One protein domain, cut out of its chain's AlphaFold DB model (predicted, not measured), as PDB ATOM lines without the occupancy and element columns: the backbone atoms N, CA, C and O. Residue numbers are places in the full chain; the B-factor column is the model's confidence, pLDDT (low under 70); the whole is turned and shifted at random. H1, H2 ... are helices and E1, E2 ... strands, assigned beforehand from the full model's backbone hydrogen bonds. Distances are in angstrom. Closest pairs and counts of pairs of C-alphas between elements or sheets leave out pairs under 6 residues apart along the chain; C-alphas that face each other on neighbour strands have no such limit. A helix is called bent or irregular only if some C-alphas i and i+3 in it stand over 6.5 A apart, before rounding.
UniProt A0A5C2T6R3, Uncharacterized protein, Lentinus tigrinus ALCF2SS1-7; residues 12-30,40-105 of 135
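This is residues 12 to 30 and 40 to 105 of the 135 residues of an uncharacterized protein of Lentinus tigrinus ALCF2SS1-7 (UniProt A0A5C2T6R3). One strongly curled antiparallel sheet, folded back on itself like part of a barrel, brings the leaf E5 E1 E2 E3 opposite the short hairpin E7 E6, with the bent strand E4 as the hinge. The helix H1, which follows the last strand, packs over E1 and E2 on one face of the sheet. The printed part has 85 residues with seven named strands and then one named helix, E1 to E7 and H1, of mixed class; the strands stand in the order E5 E1 E2 E3 E4 E7 E6. The whole is compact, with a radius of gyration of the C-alphas of 12.1 A and spans of 33 by 33 by 20 A.

The sheet is strongly twisted, and its strands' lines turn by 100 degrees from edge to edge. Its edge strand E5, residues 68 to 74, is antiparallel to E1, residues 12 to 17, at 155 degrees, with N 16 and O 69 2.8 A apart, within hydrogen-bond range. E1 forms a hairpin with E2, residues 20 to 26, where N 15 and O 22 are 2.9 A apart. E2 is antiparallel to E3, residues 42 to 51, with N 47 and O 23 at 2.8 A. E3 and E4, residues 54 to 63, form a hairpin, with N 46 and O 59 at 2.8 A; E4 bends by 64 degrees at residue 60. E4 is also antiparallel to E7, residues 87 to 90, with N 55 and O 88 at 2.8 A. E7 forms a hairpin with the other edge strand, E6, residues 79 to 82, where N 89 and O 80 are 2.8 A apart. In this folded sheet, one sheet bent back into two leaves that face each other, E5 E1 E2 E3 face E7 E6 with 17 pairs of C-alphas within 11 A. H1, residues 92 to 105, is on the sheet at a height of 8.6 A, over E1 and E2, and only just slantwise to the strands, at 33 degrees to E2 on the local plane. The closest C-alphas of H1 and E2 are those of Ser 102 and Val 21, 5.6 A apart. In H1 every O i to N i+4 pair is within hydrogen-bond range. E3 and E5 are apart.

E1 begins at C-alpha 12, (148.691, 231.810, 170.242). E3 is 27.3 A from first to last C-alpha and E4 23.4 A; E2 is 16.9 A and E5 16.3 A. E4 ends at C-alpha 63, (144.314, 229.786, 154.929). H1 is 19.9 A long and ends at C-alpha 105, (137.710, 216.452, 165.289).

The two C-alphas farthest apart are those of Met 40 and Ile 52, 34.1 A. Residues 31 to 39 are not printed, and C-alphas 30 and 40 are 11.0 A apart across this cut, in the link from E2 to E3. The links printed whole are tight. Confidence is low, under 70, at residues 28 to 30 and 40; the mean pLDDT of the printed part is 89.5.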
ATOM      1  N   PHE A  12     148.877 233.162 170.752       94.50
ATOM      2  CA  PHE A  12     148.691 231.810 170.242       94.50
ATOM      3  C   PHE A  12     147.261 231.315 170.443       94.50
ATOM      4  O   PHE A  12     146.574 231.705 171.387       94.50
ATOM      5  N   ALA A  13     146.822 230.426 169.560       95.25
ATOM      6  CA  ALA A  13     145.529 229.765 169.652       95.25
ATOM      7  C   ALA A  13     145.620 228.312 169.176       95.25
ATOM      8  O   ALA A  13     146.433 227.978 168.309       95.25
ATOM      9  N   LEU A  14     144.754 227.452 169.711       95.00
ATOM     10  CA  LEU A  14     144.465 226.166 169.090       95.00
ATOM     11  C   LEU A  14     143.437 226.388 167.984       95.00
ATOM     12  O   LEU A  14     142.361 226.938 168.226       95.00
ATOM     13  N   ALA A  15     143.759 225.938 166.778       93.31
ATOM     14  CA  ALA A  15     142.897 226.065 165.616       93.31
ATOM     15  C   ALA A  15     142.736 224.724 164.910       93.31
ATOM     16  O   ALA A  15     143.653 223.903 164.878       93.31
ATOM     17  N   GLN A  16     141.568 224.519 164.314       92.06
ATOM     18  CA  GLN A  16     141.354 223.456 163.353       92.06
ATOM     19  C   GLN A  16     141.611 224.003 161.950       92.06
ATOM     20  O   GLN A  16     140.940 224.944 161.530       92.06
ATOM     21  N   ILE A  17     142.565 223.407 161.234       90.19
ATOM     22  CA  ILE A  17     142.863 223.718 159.834       90.19
ATOM     23  C   ILE A  17     142.673 222.439 159.026       90.19
ATOM     24  O   ILE A  17     143.340 221.437 159.284       90.19
ATOM     25  N   LYS A  18     141.743 222.455 158.061       86.31
ATOM     26  CA  LYS A  18     141.429 221.292 157.200       86.31
ATOM     27  C   LYS A  18     141.155 219.989 157.975       86.31
ATOM     28  O   LYS A  18     141.464 218.898 157.508       86.31
ATOM     29  N   GLY A  19     140.571 220.105 159.167       85.25
ATOM     30  CA  GLY A  19     140.229 218.970 160.026       85.25
ATOM     31  C   GLY A  19     141.257 218.645 161.114       85.25
ATOM     32  O   GLY A  19     140.878 218.028 162.110       85.25
ATOM     33  N   ASP A  20     142.498 219.119 161.002       88.94
ATOM     34  CA  ASP A  20     143.556 218.865 161.982       88.94
ATOM     35  C   ASP A  20     143.679 219.994 163.008       88.94
ATOM     36  O   ASP A  20     143.661 221.176 162.664       88.94
ATOM     37  N   VAL A  21     143.827 219.630 164.285       92.56
ATOM     38  CA  VAL A  21     144.050 220.590 165.373       92.56
ATOM     39  C   VAL A  21     145.538 220.919 165.460       92.56
ATOM     40  O   VAL A  21     146.371 220.029 165.643       92.56
ATOM     41  N   CYS A  22     145.869 222.200 165.359       94.00
ATOM     42  CA  CYS A  22     147.230 222.717 165.378       94.00
ATOM     43  C   CYS A  22     147.339 223.965 166.258       94.00
ATOM     44  O   CYS A  22     146.339 224.588 166.620       94.00
ATOM     45  N   LEU A  23     148.574 224.308 166.617       96.06
ATOM     46  CA  LEU A  23     148.888 225.554 167.301       96.06
ATOM     47  C   LEU A  23     149.200 226.615 166.245       96.06
ATOM     48  O   LEU A  23     150.059 226.393 165.389       96.06
ATOM     49  N   VAL A  24     148.526 227.759 166.318       94.75
ATOM     50  CA  VAL A  24     148.743 228.883 165.404       94.75
ATOM     51  C   VAL A  24     149.117 230.146 166.159       94.75
ATOM     52  O   VAL A  24     148.610 230.397 167.252       94.75
ATOM     53  N   GLN A  25     149.992 230.950 165.562       93.38
ATOM     54  CA  GLN A  25     150.216 232.330 165.984       93.38
ATOM     55  C   GLN A  25     149.222 233.228 165.248       93.38
ATOM     56  O   GLN A  25     149.161 233.210 164.016       93.38
ATOM     57  N   VAL A  26     148.441 234.001 165.999       82.44
ATOM     58  CA  VAL A  26     147.425 234.899 165.444       82.44
ATOM     59  C   VAL A  26     148.038 236.293 165.276       82.44
ATOM     60  O   VAL A  26     148.571 236.834 166.252       82.44
ATOM     61  N   PRO A  27     147.991 236.898 164.074       71.12
ATOM     62  CA  PRO A  27     148.481 238.256 163.878       71.12
ATOM     63  C   PRO A  27     147.645 239.254 164.690       71.12
ATOM     64  O   PRO A  27     146.418 239.203 164.704       71.12
ATOM     65  N   HIS A  28     148.326 240.180 165.366       61.38
ATOM     66  CA  HIS A  28     147.705 241.156 166.268       61.38
ATOM     67  C   HIS A  28     147.022 242.324 165.532       61.38
ATOM     68  O   HIS A  28     146.311 243.121 166.142       61.38
ATOM     69  N   THR A  29     147.221 242.446 164.218       56.31
ATOM     70  CA  THR A  29     146.597 243.489 163.404       56.31
ATOM     71  C   THR A  29     145.293 242.988 162.792       56.31
ATOM     72  O   THR A  29     145.347 242.167 161.872       56.31
ATOM     73  N   PRO A  30     144.118 243.503 163.207       49.72
ATOM     74  CA  PRO A  30     142.959 243.440 162.333       49.72
ATOM     75  C   PRO A  30     143.345 244.210 161.070       49.72
ATOM     76  O   PRO A  30     143.769 245.362 161.167       49.72
ATOM     77  N   MET A  40     139.228 237.560 152.942       62.72
ATOM     78  CA  MET A  40     140.654 237.763 153.185       62.72
ATOM     79  C   MET A  40     141.272 236.463 153.681       62.72
ATOM     80  O   MET A  40     140.913 235.951 154.740       62.72
ATOM     81  N   VAL A  41     142.189 235.917 152.886       70.44
ATOM     82  CA  VAL A  41     143.008 234.781 153.296       70.44
ATOM     83  C   VAL A  41     143.954 235.262 154.399       70.44
ATOM     84  O   VAL A  41     144.565 236.320 154.259       70.44
ATOM     85  N   ALA A  42     144.024 234.534 155.513       74.12
ATOM     86  CA  ALA A  42     144.879 234.903 156.636       74.12
ATOM     87  C   ALA A  42     146.202 234.139 156.552       74.12
ATOM     88  O   ALA A  42     146.196 232.910 156.462       74.12
ATOM     89  N   ASP A  43     147.316 234.865 156.613       84.94
ATOM     90  CA  ASP A  43     148.634 234.270 156.806       84.94
ATOM     91  C   ASP A  43     148.811 233.930 158.286       84.94
ATOM     92  O   ASP A  43     148.820 234.809 159.152       84.94
ATOM     93  N   VAL A  44     148.912 232.636 158.580       88.75
ATOM     94  CA  VAL A  44     149.078 232.120 159.941       88.75
ATOM     95  C   VAL A  44     150.337 231.281 160.046       88.75
ATOM     96  O   VAL A  44     150.640 230.460 159.178       88.75
ATOM     97  N   HIS A  45     151.080 231.455 161.135       93.62
ATOM     98  CA  HIS A  45     152.223 230.596 161.424       93.62
ATOM     99  C   HIS A  45     151.740 229.347 162.146       93.62
ATOM    100  O   HIS A  45     151.139 229.438 163.218       93.62
ATOM    101  N   VAL A  46     152.019 228.185 161.562       94.44
ATOM    102  CA  VAL A  46     151.590 226.886 162.074       94.44
ATOM    103  C   VAL A  46     152.743 226.217 162.807       94.44
ATOM    104  O   VAL A  46     153.849 226.066 162.277       94.44
ATOM    105  N   PHE A  47     152.455 225.749 164.014       96.19
ATOM    106  CA  PHE A  47     153.380 225.016 164.859       96.19
ATOM    107  C   PHE A  47     152.886 223.579 165.036       96.19
ATOM    108  O   PHE A  47     151.715 223.326 165.336       96.19
ATOM    109  N   ARG A  48     153.790 222.616 164.842       93.38
ATOM    110  CA  ARG A  48     153.493 221.187 164.983       93.38
ATOM    111  C   ARG A  48     153.930 220.698 166.350       93.38
ATOM    112  O   ARG A  48     155.013 221.047 166.815       93.38
ATOM    113  N   HIS A  49     153.094 219.865 166.961       93.38
ATOM    114  CA  HIS A  49     153.454 219.161 168.186       93.38
ATOM    115  C   HIS A  49     154.594 218.190 167.889       93.38
ATOM    116  O   HIS A  49     154.491 217.392 166.955       93.38
ATOM    117  N   GLU A  50     155.672 218.284 168.661       90.81
ATOM    118  CA  GLU A  50     156.819 217.391 168.519       90.81
ATOM    119  C   GLU A  50     156.870 216.409 169.691       90.81
ATOM    120  O   GLU A  50     156.672 215.211 169.496       90.81
ATOM    121  N   PHE A  51     157.039 216.912 170.920       87.19
ATOM    122  CA  PHE A  51     157.094 216.081 172.124       87.19
ATOM    123  C   PHE A  51     156.526 216.803 173.340       87.19
ATOM    124  O   PHE A  51     156.783 217.985 173.541       87.19
ATOM    125  N   ILE A  52     155.824 216.064 174.206       91.06
ATOM    126  CA  ILE A  52     155.319 216.529 175.511       91.06
ATOM    127  C   ILE A  52     154.508 217.823 175.356       91.06
ATOM    128  O   ILE A  52     153.351 217.760 174.958       91.06
ATOM    129  N   THR A  53     155.108 218.975 175.627       95.25
ATOM    130  CA  THR A  53     154.503 220.307 175.556       95.25
ATOM    131  C   THR A  53     155.144 221.197 174.494       95.25
ATOM    132  O   THR A  53     154.736 222.344 174.341       95.25
ATOM    133  N   GLN A  54     156.154 220.696 173.784       96.00
ATOM    134  CA  GLN A  54     156.938 221.431 172.806       96.00
ATOM    135  C   GLN A  54     156.296 221.370 171.419       96.00
ATOM    136  O   GLN A  54     155.995 220.296 170.883       96.00
ATOM    137  N   PHE A  55     156.171 222.544 170.817       96.50
ATOM    138  CA  PHE A  55     155.760 222.742 169.444       96.50
ATOM    139  C   PHE A  55     156.862 223.451 168.688       96.50
ATOM    140  O   PHE A  55     157.427 224.431 169.175       96.50
ATOM    141  N   ARG A  56     157.130 222.984 167.476       96.44
ATOM    142  CA  ARG A  56     158.111 223.599 166.593       96.44
ATOM    143  C   ARG A  56     157.409 224.234 165.408       96.44
ATOM    144  O   ARG A  56     156.467 223.660 164.850       96.44
ATOM    145  N   TYR A  57     157.863 225.426 165.049       96.00
ATOM    146  CA  TYR A  57     157.419 226.120 163.856       96.00
ATOM    147  C   TYR A  57     157.568 225.187 162.659       96.00
ATOM    148  O   TYR A  57     158.602 224.542 162.475       96.00
ATOM    149  N   SER A  58     156.504 225.091 161.872       94.75
ATOM    150  CA  SER A  58     156.482 224.259 160.683       94.75
ATOM    151  C   SER A  58     156.533 225.110 159.426       94.75
ATOM    152  O   SER A  58     157.404 224.878 158.594       94.75
ATOM    153  N   HIS A  59     155.587 226.034 159.264       93.94
ATOM    154  CA  HIS A  59     155.464 226.874 158.075       93.94
ATOM    155  C   HIS A  59     154.462 228.013 158.305       93.94
ATOM    156  O   HIS A  59     153.671 227.980 159.250       93.94
ATOM    157  N   CYS A  60     154.478 228.990 157.403       92.12
ATOM    158  CA  CYS A  60     153.408 229.961 157.241       92.12
ATOM    159  C   CYS A  60     152.401 229.411 156.224       92.12
ATOM    160  O   CYS A  60     152.800 228.878 155.184       92.12
ATOM    161  N   ALA A  61     151.113 229.499 156.543       88.06
ATOM    162  CA  ALA A  61     150.027 229.037 155.696       88.06
ATOM    163  C   ALA A  61     149.041 230.173 155.439       88.06
ATOM    164  O   ALA A  61     148.538 230.790 156.373       88.06
ATOM    165  N   THR A  62     148.715 230.384 154.169       88.88
ATOM    166  CA  THR A  62     147.649 231.286 153.734       88.88
ATOM    167  C   THR A  62     146.356 230.469 153.704       88.88
ATOM    168  O   THR A  62     146.155 229.639 152.811       88.88
ATOM    169  N   VAL A  63     145.514 230.620 154.732       84.50
ATOM    170  CA  VAL A  63     144.314 229.786 154.929       84.50
ATOM    171  C   VAL A  63     143.039 230.593 154.719       84.50
ATOM    172  O   VAL A  63     142.885 231.700 155.238       84.50
ATOM    173  N   HIS A  64     142.111 230.036 153.939       84.69
ATOM    174  CA  HIS A  64     140.800 230.641 153.741       84.69
ATOM    175  C   HIS A  64     140.001 230.576 155.057       84.69
ATOM    176  O   HIS A  64     140.014 229.531 155.706       84.69
ATOM    177  N   PRO A  65     139.255 231.624 155.453       81.06
ATOM    178  CA  PRO A  65     138.504 231.626 156.714       81.06
ATOM    179  C   PRO A  65     137.518 230.458 156.879       81.06
ATOM    180  O   PRO A  65     137.242 230.032 157.994       81.06
ATOM    181  N   ALA A  66     137.001 229.913 155.774       84.56
ATOM    182  CA  ALA A  66     136.135 228.728 155.800       84.56
ATOM    183  C   ALA A  66     136.869 227.428 156.192       84.56
ATOM    184  O   ALA A  66     136.227 226.498 156.664       84.56
ATOM    185  N   ASP A  67     138.192 227.374 156.015       86.06
ATOM    186  CA  ASP A  67     139.023 226.198 156.296       86.06
ATOM    187  C   ASP A  67     139.751 226.290 157.647       86.06
ATOM    188  O   ASP A  67     140.447 225.345 158.033       86.06
ATOM    189  N   MET A  68     139.620 227.426 158.346       87.88
ATOM    190  CA  MET A  68     140.262 227.702 159.628       87.88
ATOM    191  C   MET A  68     139.232 228.075 160.689       87.88
ATOM    192  O   MET A  68     138.512 229.067 160.573       87.88
ATOM    193  N   HIS A  69     139.230 227.331 161.788       89.50
ATOM    194  CA  HIS A  69     138.394 227.628 162.944       89.50
ATOM    195  C   HIS A  69     139.249 227.729 164.196       89.50
ATOM    196  O   HIS A  69     139.879 226.755 164.607       89.50
ATOM    197  N   ILE A  70     139.266 228.910 164.815       90.56
ATOM    198  CA  ILE A  70     139.878 229.089 166.131       90.56
ATOM    199  C   ILE A  70     139.005 228.362 167.155       90.56
ATOM    200  O   ILE A  70     137.824 228.674 167.294       90.56
ATOM    201  N   LEU A  71     139.581 227.378 167.843       92.50
ATOM    202  CA  LEU A  71     138.887 226.565 168.842       92.50
ATOM    203  C   LEU A  71     139.001 227.197 170.228       92.50
ATOM    204  O   LEU A  71     138.001 227.344 170.924       92.50
ATOM    205  N   GLU A  72     140.217 227.583 170.618       92.38
ATOM    206  CA  GLU A  72     140.463 228.321 171.855       92.38
ATOM    207  C   GLU A  72     141.699 229.229 171.730       92.38
ATOM    208  O   GLU A  72     142.736 228.780 171.229       92.38
ATOM    209  N   PRO A  73     141.630 230.494 172.183       93.25
ATOM    210  CA  PRO A  73     142.826 231.294 172.416       93.25
ATOM    211  C   PRO A  73     143.612 230.723 173.603       93.25
ATOM    212  O   PRO A  73     143.029 230.165 174.535       93.25
ATOM    213  N   ILE A  74     144.936 230.868 173.581       94.12
ATOM    214  CA  ILE A  74     145.805 230.421 174.669       94.12
ATOM    215  C   ILE A  74     146.271 231.639 175.454       94.12
ATOM    216  O   ILE A  74     146.754 232.616 174.885       94.12
ATOM    217  N   GLU A  75     146.131 231.567 176.773       91.62
ATOM    218  CA  GLU A  75     146.544 232.635 177.672       91.62
ATOM    219  C   GLU A  75     148.072 232.778 177.695       91.62
ATOM    220  O   GLU A  75     148.826 231.801 177.647       91.62
ATOM    221  N   ASP A  76     148.543 234.017 177.825       89.25
ATOM    222  CA  ASP A  76     149.967 234.348 177.740       89.25
ATOM    223  C   ASP A  76     150.837 233.631 178.777       89.25
ATOM    224  O   ASP A  76     152.030 233.443 178.542       89.25
ATOM    225  N   HIS A  77     150.270 233.254 179.924       91.19
ATOM    226  CA  HIS A  77     150.981 232.544 180.988       91.19
ATOM    227  C   HIS A  77     151.037 231.026 180.758       91.19
ATOM    228  O   HIS A  77     151.835 230.336 181.390       91.19
ATOM    229  N   SER A  78     150.214 230.501 179.848       94.25
ATOM    230  CA  SER A  78     150.223 229.095 179.439       94.25
ATOM    231  C   SER A  78     151.170 228.837 178.264       94.25
ATOM    232  O   SER A  78     151.221 227.708 177.769       94.25
ATOM    233  N   THR A  79     151.903 229.860 177.806       94.69
ATOM    234  CA  THR A  79     152.850 229.779 176.688       94.69
ATOM    235  C   THR A  79     154.228 230.321 177.058       94.69
ATOM    236  O   THR A  79     154.372 231.374 177.683       94.69
ATOM    237  N   LEU A  80     155.263 229.619 176.602       94.31
ATOM    238  CA  LEU A  80     156.636 230.113 176.558       94.31
ATOM    239  C   LEU A  80     157.122 230.021 175.114       94.31
ATOM    240  O   LEU A  80     157.298 228.920 174.596       94.31
ATOM    241  N   TYR A  81     157.308 231.170 174.466       94.81
ATOM    242  CA  TYR A  81     157.766 231.234 173.084       94.81
ATOM    243  C   TYR A  81     159.239 231.628 173.009       94.81
ATOM    244  O   TYR A  81     159.625 232.715 173.433       94.81
ATOM    245  N   GLU A  82     160.045 230.735 172.448       94.00
ATOM    246  CA  GLU A  82     161.436 230.967 172.079       94.00
ATOM    247  C   GLU A  82     161.492 231.268 170.575       94.00
ATOM    248  O   GLU A  82     161.665 230.366 169.750       94.00
ATOM    249  N   GLU A  83     161.300 232.541 170.223       90.50
ATOM    250  CA  GLU A  83     161.187 233.006 168.832       90.50
ATOM    251  C   GLU A  83     162.415 232.654 167.988       90.50
ATOM    252  O   GLU A  83     162.270 232.094 166.904       90.50
ATOM    253  N   GLU A  84     163.621 232.861 168.525       91.62
ATOM    254  CA  GLU A  84     164.889 232.543 167.848       91.62
ATOM    255  C   GLU A  84     164.991 231.072 167.424       91.62
ATOM    256  O   GLU A  84     165.628 230.741 166.425       91.62
ATOM    257  N   LYS A  85     164.345 230.175 168.176       92.50
ATOM    258  CA  LYS A  85     164.320 228.734 167.895       92.50
ATOM    259  C   LYS A  85     163.039 228.288 167.198       92.50
ATOM    260  O   LYS A  85     162.875 227.093 166.944       92.50
ATOM    261  N   GLY A  86     162.095 229.200 166.969       93.25
ATOM    262  CA  GLY A  86     160.759 228.886 166.475       93.25
ATOM    263  C   GLY A  86     160.046 227.840 167.333       93.25
ATOM    264  O   GLY A  86     159.379 226.963 166.788       93.25
ATOM    265  N   THR A  87     160.230 227.866 168.655       95.56
ATOM    266  CA  THR A  87     159.714 226.827 169.558       95.56
ATOM    267  C   THR A  87     158.744 227.417 170.571       95.56
ATOM    268  O   THR A  87     159.062 228.398 171.232       95.56
ATOM    269  N   VAL A  88     157.569 226.806 170.721       96.38
ATOM    270  CA  VAL A  88     156.555 227.189 171.713       96.38
ATOM    271  C   VAL A  88     156.352 226.034 172.681       96.38
ATOM    272  O   VAL A  88     156.084 224.910 172.262       96.38
ATOM    273  N   PHE A  89     156.431 226.304 173.977       96.19
ATOM    274  CA  PHE A  89     156.016 225.363 175.008       96.19
ATOM    275  C   PHE A  89     154.637 225.745 175.528       96.19
ATOM    276  O   PHE A  89     154.408 226.900 175.888       96.19
ATOM    277  N   LEU A  90     153.732 224.770 175.583       96.50
ATOM    278  CA  LEU A  90     152.394 224.935 176.147       96.50
ATOM    279  C   LEU A  90     152.305 224.348 177.557       96.50
ATOM    280  O   LEU A  90     152.973 223.370 177.891       96.50
ATOM    281  N   ALA A  91     151.432 224.895 178.391       96.00
ATOM    282  CA  ALA A  91     151.111 224.270 179.666       96.00
ATOM    283  C   ALA A  91     150.419 222.899 179.467       96.00
ATOM    284  O   ALA A  91     149.792 222.607 178.443       96.00
ATOM    285  N   ARG A  92     150.573 221.998 180.446       94.94
ATOM    286  CA  ARG A  92     150.095 220.599 180.347       94.94
ATOM    287  C   ARG A  92     148.571 220.488 180.266       94.94
ATOM    288  O   ARG A  92     148.039 219.563 179.651       94.94
ATOM    289  N   ASP A  93     147.868 221.408 180.905       95.00
ATOM    290  CA  ASP A  93     146.416 221.524 180.834       95.00
ATOM    291  C   ASP A  93     145.964 221.881 179.411       95.00
ATOM    292  O   ASP A  93     145.057 221.228 178.891       95.00
ATOM    293  N   VAL A  94     146.664 222.796 178.729       94.88
ATOM    294  CA  VAL A  94     146.419 223.121 177.311       94.88
ATOM    295  C   VAL A  94     146.634 221.893 176.425       94.88
ATOM    296  O   VAL A  94     145.781 221.579 175.597       94.88
ATOM    297  N   MET A  95     147.703 221.118 176.651       94.94
ATOM    298  CA  MET A  95     147.917 219.847 175.935       94.94
ATOM    299  C   MET A  95     146.757 218.868 176.126       94.94
ATOM    300  O   MET A  95     146.312 218.219 175.178       94.94
ATOM    301  N   THR A  96     146.227 218.790 177.347       94.38
ATOM    302  CA  THR A  96     145.079 217.934 177.669       94.38
ATOM    303  C   THR A  96     143.820 218.392 176.924       94.38
ATOM    304  O   THR A  96     143.055 217.555 176.434       94.38
ATOM    305  N   ARG A  97     143.595 219.707 176.802       94.25
ATOM    306  CA  ARG A  97     142.491 220.265 176.004       94.25
ATOM    307  C   ARG A  97     142.685 219.997 174.511       94.25
ATOM    308  O   ARG A  97     141.772 219.466 173.879       94.25
ATOM    309  N   MET A  98     143.882 220.228 173.971       92.88
ATOM    310  CA  MET A  98     144.215 219.933 172.573       92.88
ATOM    311  C   MET A  98     143.971 218.462 172.217       92.88
ATOM    312  O   MET A  98     143.403 218.166 171.163       92.88
ATOM    313  N   GLN A  99     144.353 217.526 173.091       92.19
ATOM    314  CA  GLN A  99     144.115 216.102 172.863       92.19
ATOM    315  C   GLN A  99     142.614 215.788 172.779       92.19
ATOM    316  O   GLN A  99     142.187 215.064 171.877       92.19
ATOM    317  N   LYS A 100     141.795 216.375 173.663       92.44
ATOM    318  CA  LYS A 100     140.329 216.224 173.623       92.44
ATOM    319  C   LYS A 100     139.739 216.780 172.326       92.44
ATOM    320  O   LYS A 100     138.945 216.090 171.688       92.44
ATOM    321  N   LEU A 101     140.158 217.979 171.919       91.88
ATOM    322  CA  LEU A 101     139.728 218.609 170.665       91.88
ATOM    323  C   LEU A 101     140.120 217.755 169.451       91.88
ATOM    324  O   LEU A 101     139.298 217.507 168.574       91.88
ATOM    325  N   SER A 102     141.337 217.212 169.443       89.88
ATOM    326  CA  SER A 102     141.829 216.345 168.363       89.88
ATOM    327  C   SER A 102     141.027 215.045 168.257       89.88
ATOM    328  O   SER A 102     140.734 214.571 167.160       89.88
ATOM    329  N   MET A 103     140.634 214.461 169.394       89.31
ATOM    330  CA  MET A 103     139.763 213.283 169.414       89.31
ATOM    331  C   MET A 103     138.354 213.593 168.903       89.31
ATOM    332  O   MET A 103     137.755 212.741 168.253       89.31
ATOM    333  N   GLN A 104     137.816 214.778 169.197       86.19
ATOM    334  CA  GLN A 104     136.496 215.205 168.724       86.19
ATOM    335  C   GLN A 104     136.495 215.480 167.218       86.19
ATOM    336  O   GLN A 104     135.597 215.003 166.528       86.19
ATOM    337  N   ALA A 105     137.529 216.153 166.709       82.94
ATOM    338  CA  ALA A 105     137.710 216.452 165.289       82.94
ATOM    339  C   ALA A 105     137.731 215.196 164.398       82.94
ATOM    340  O   ALA A 105     137.311 215.240 163.246       82.94
TER     341      ALA A 105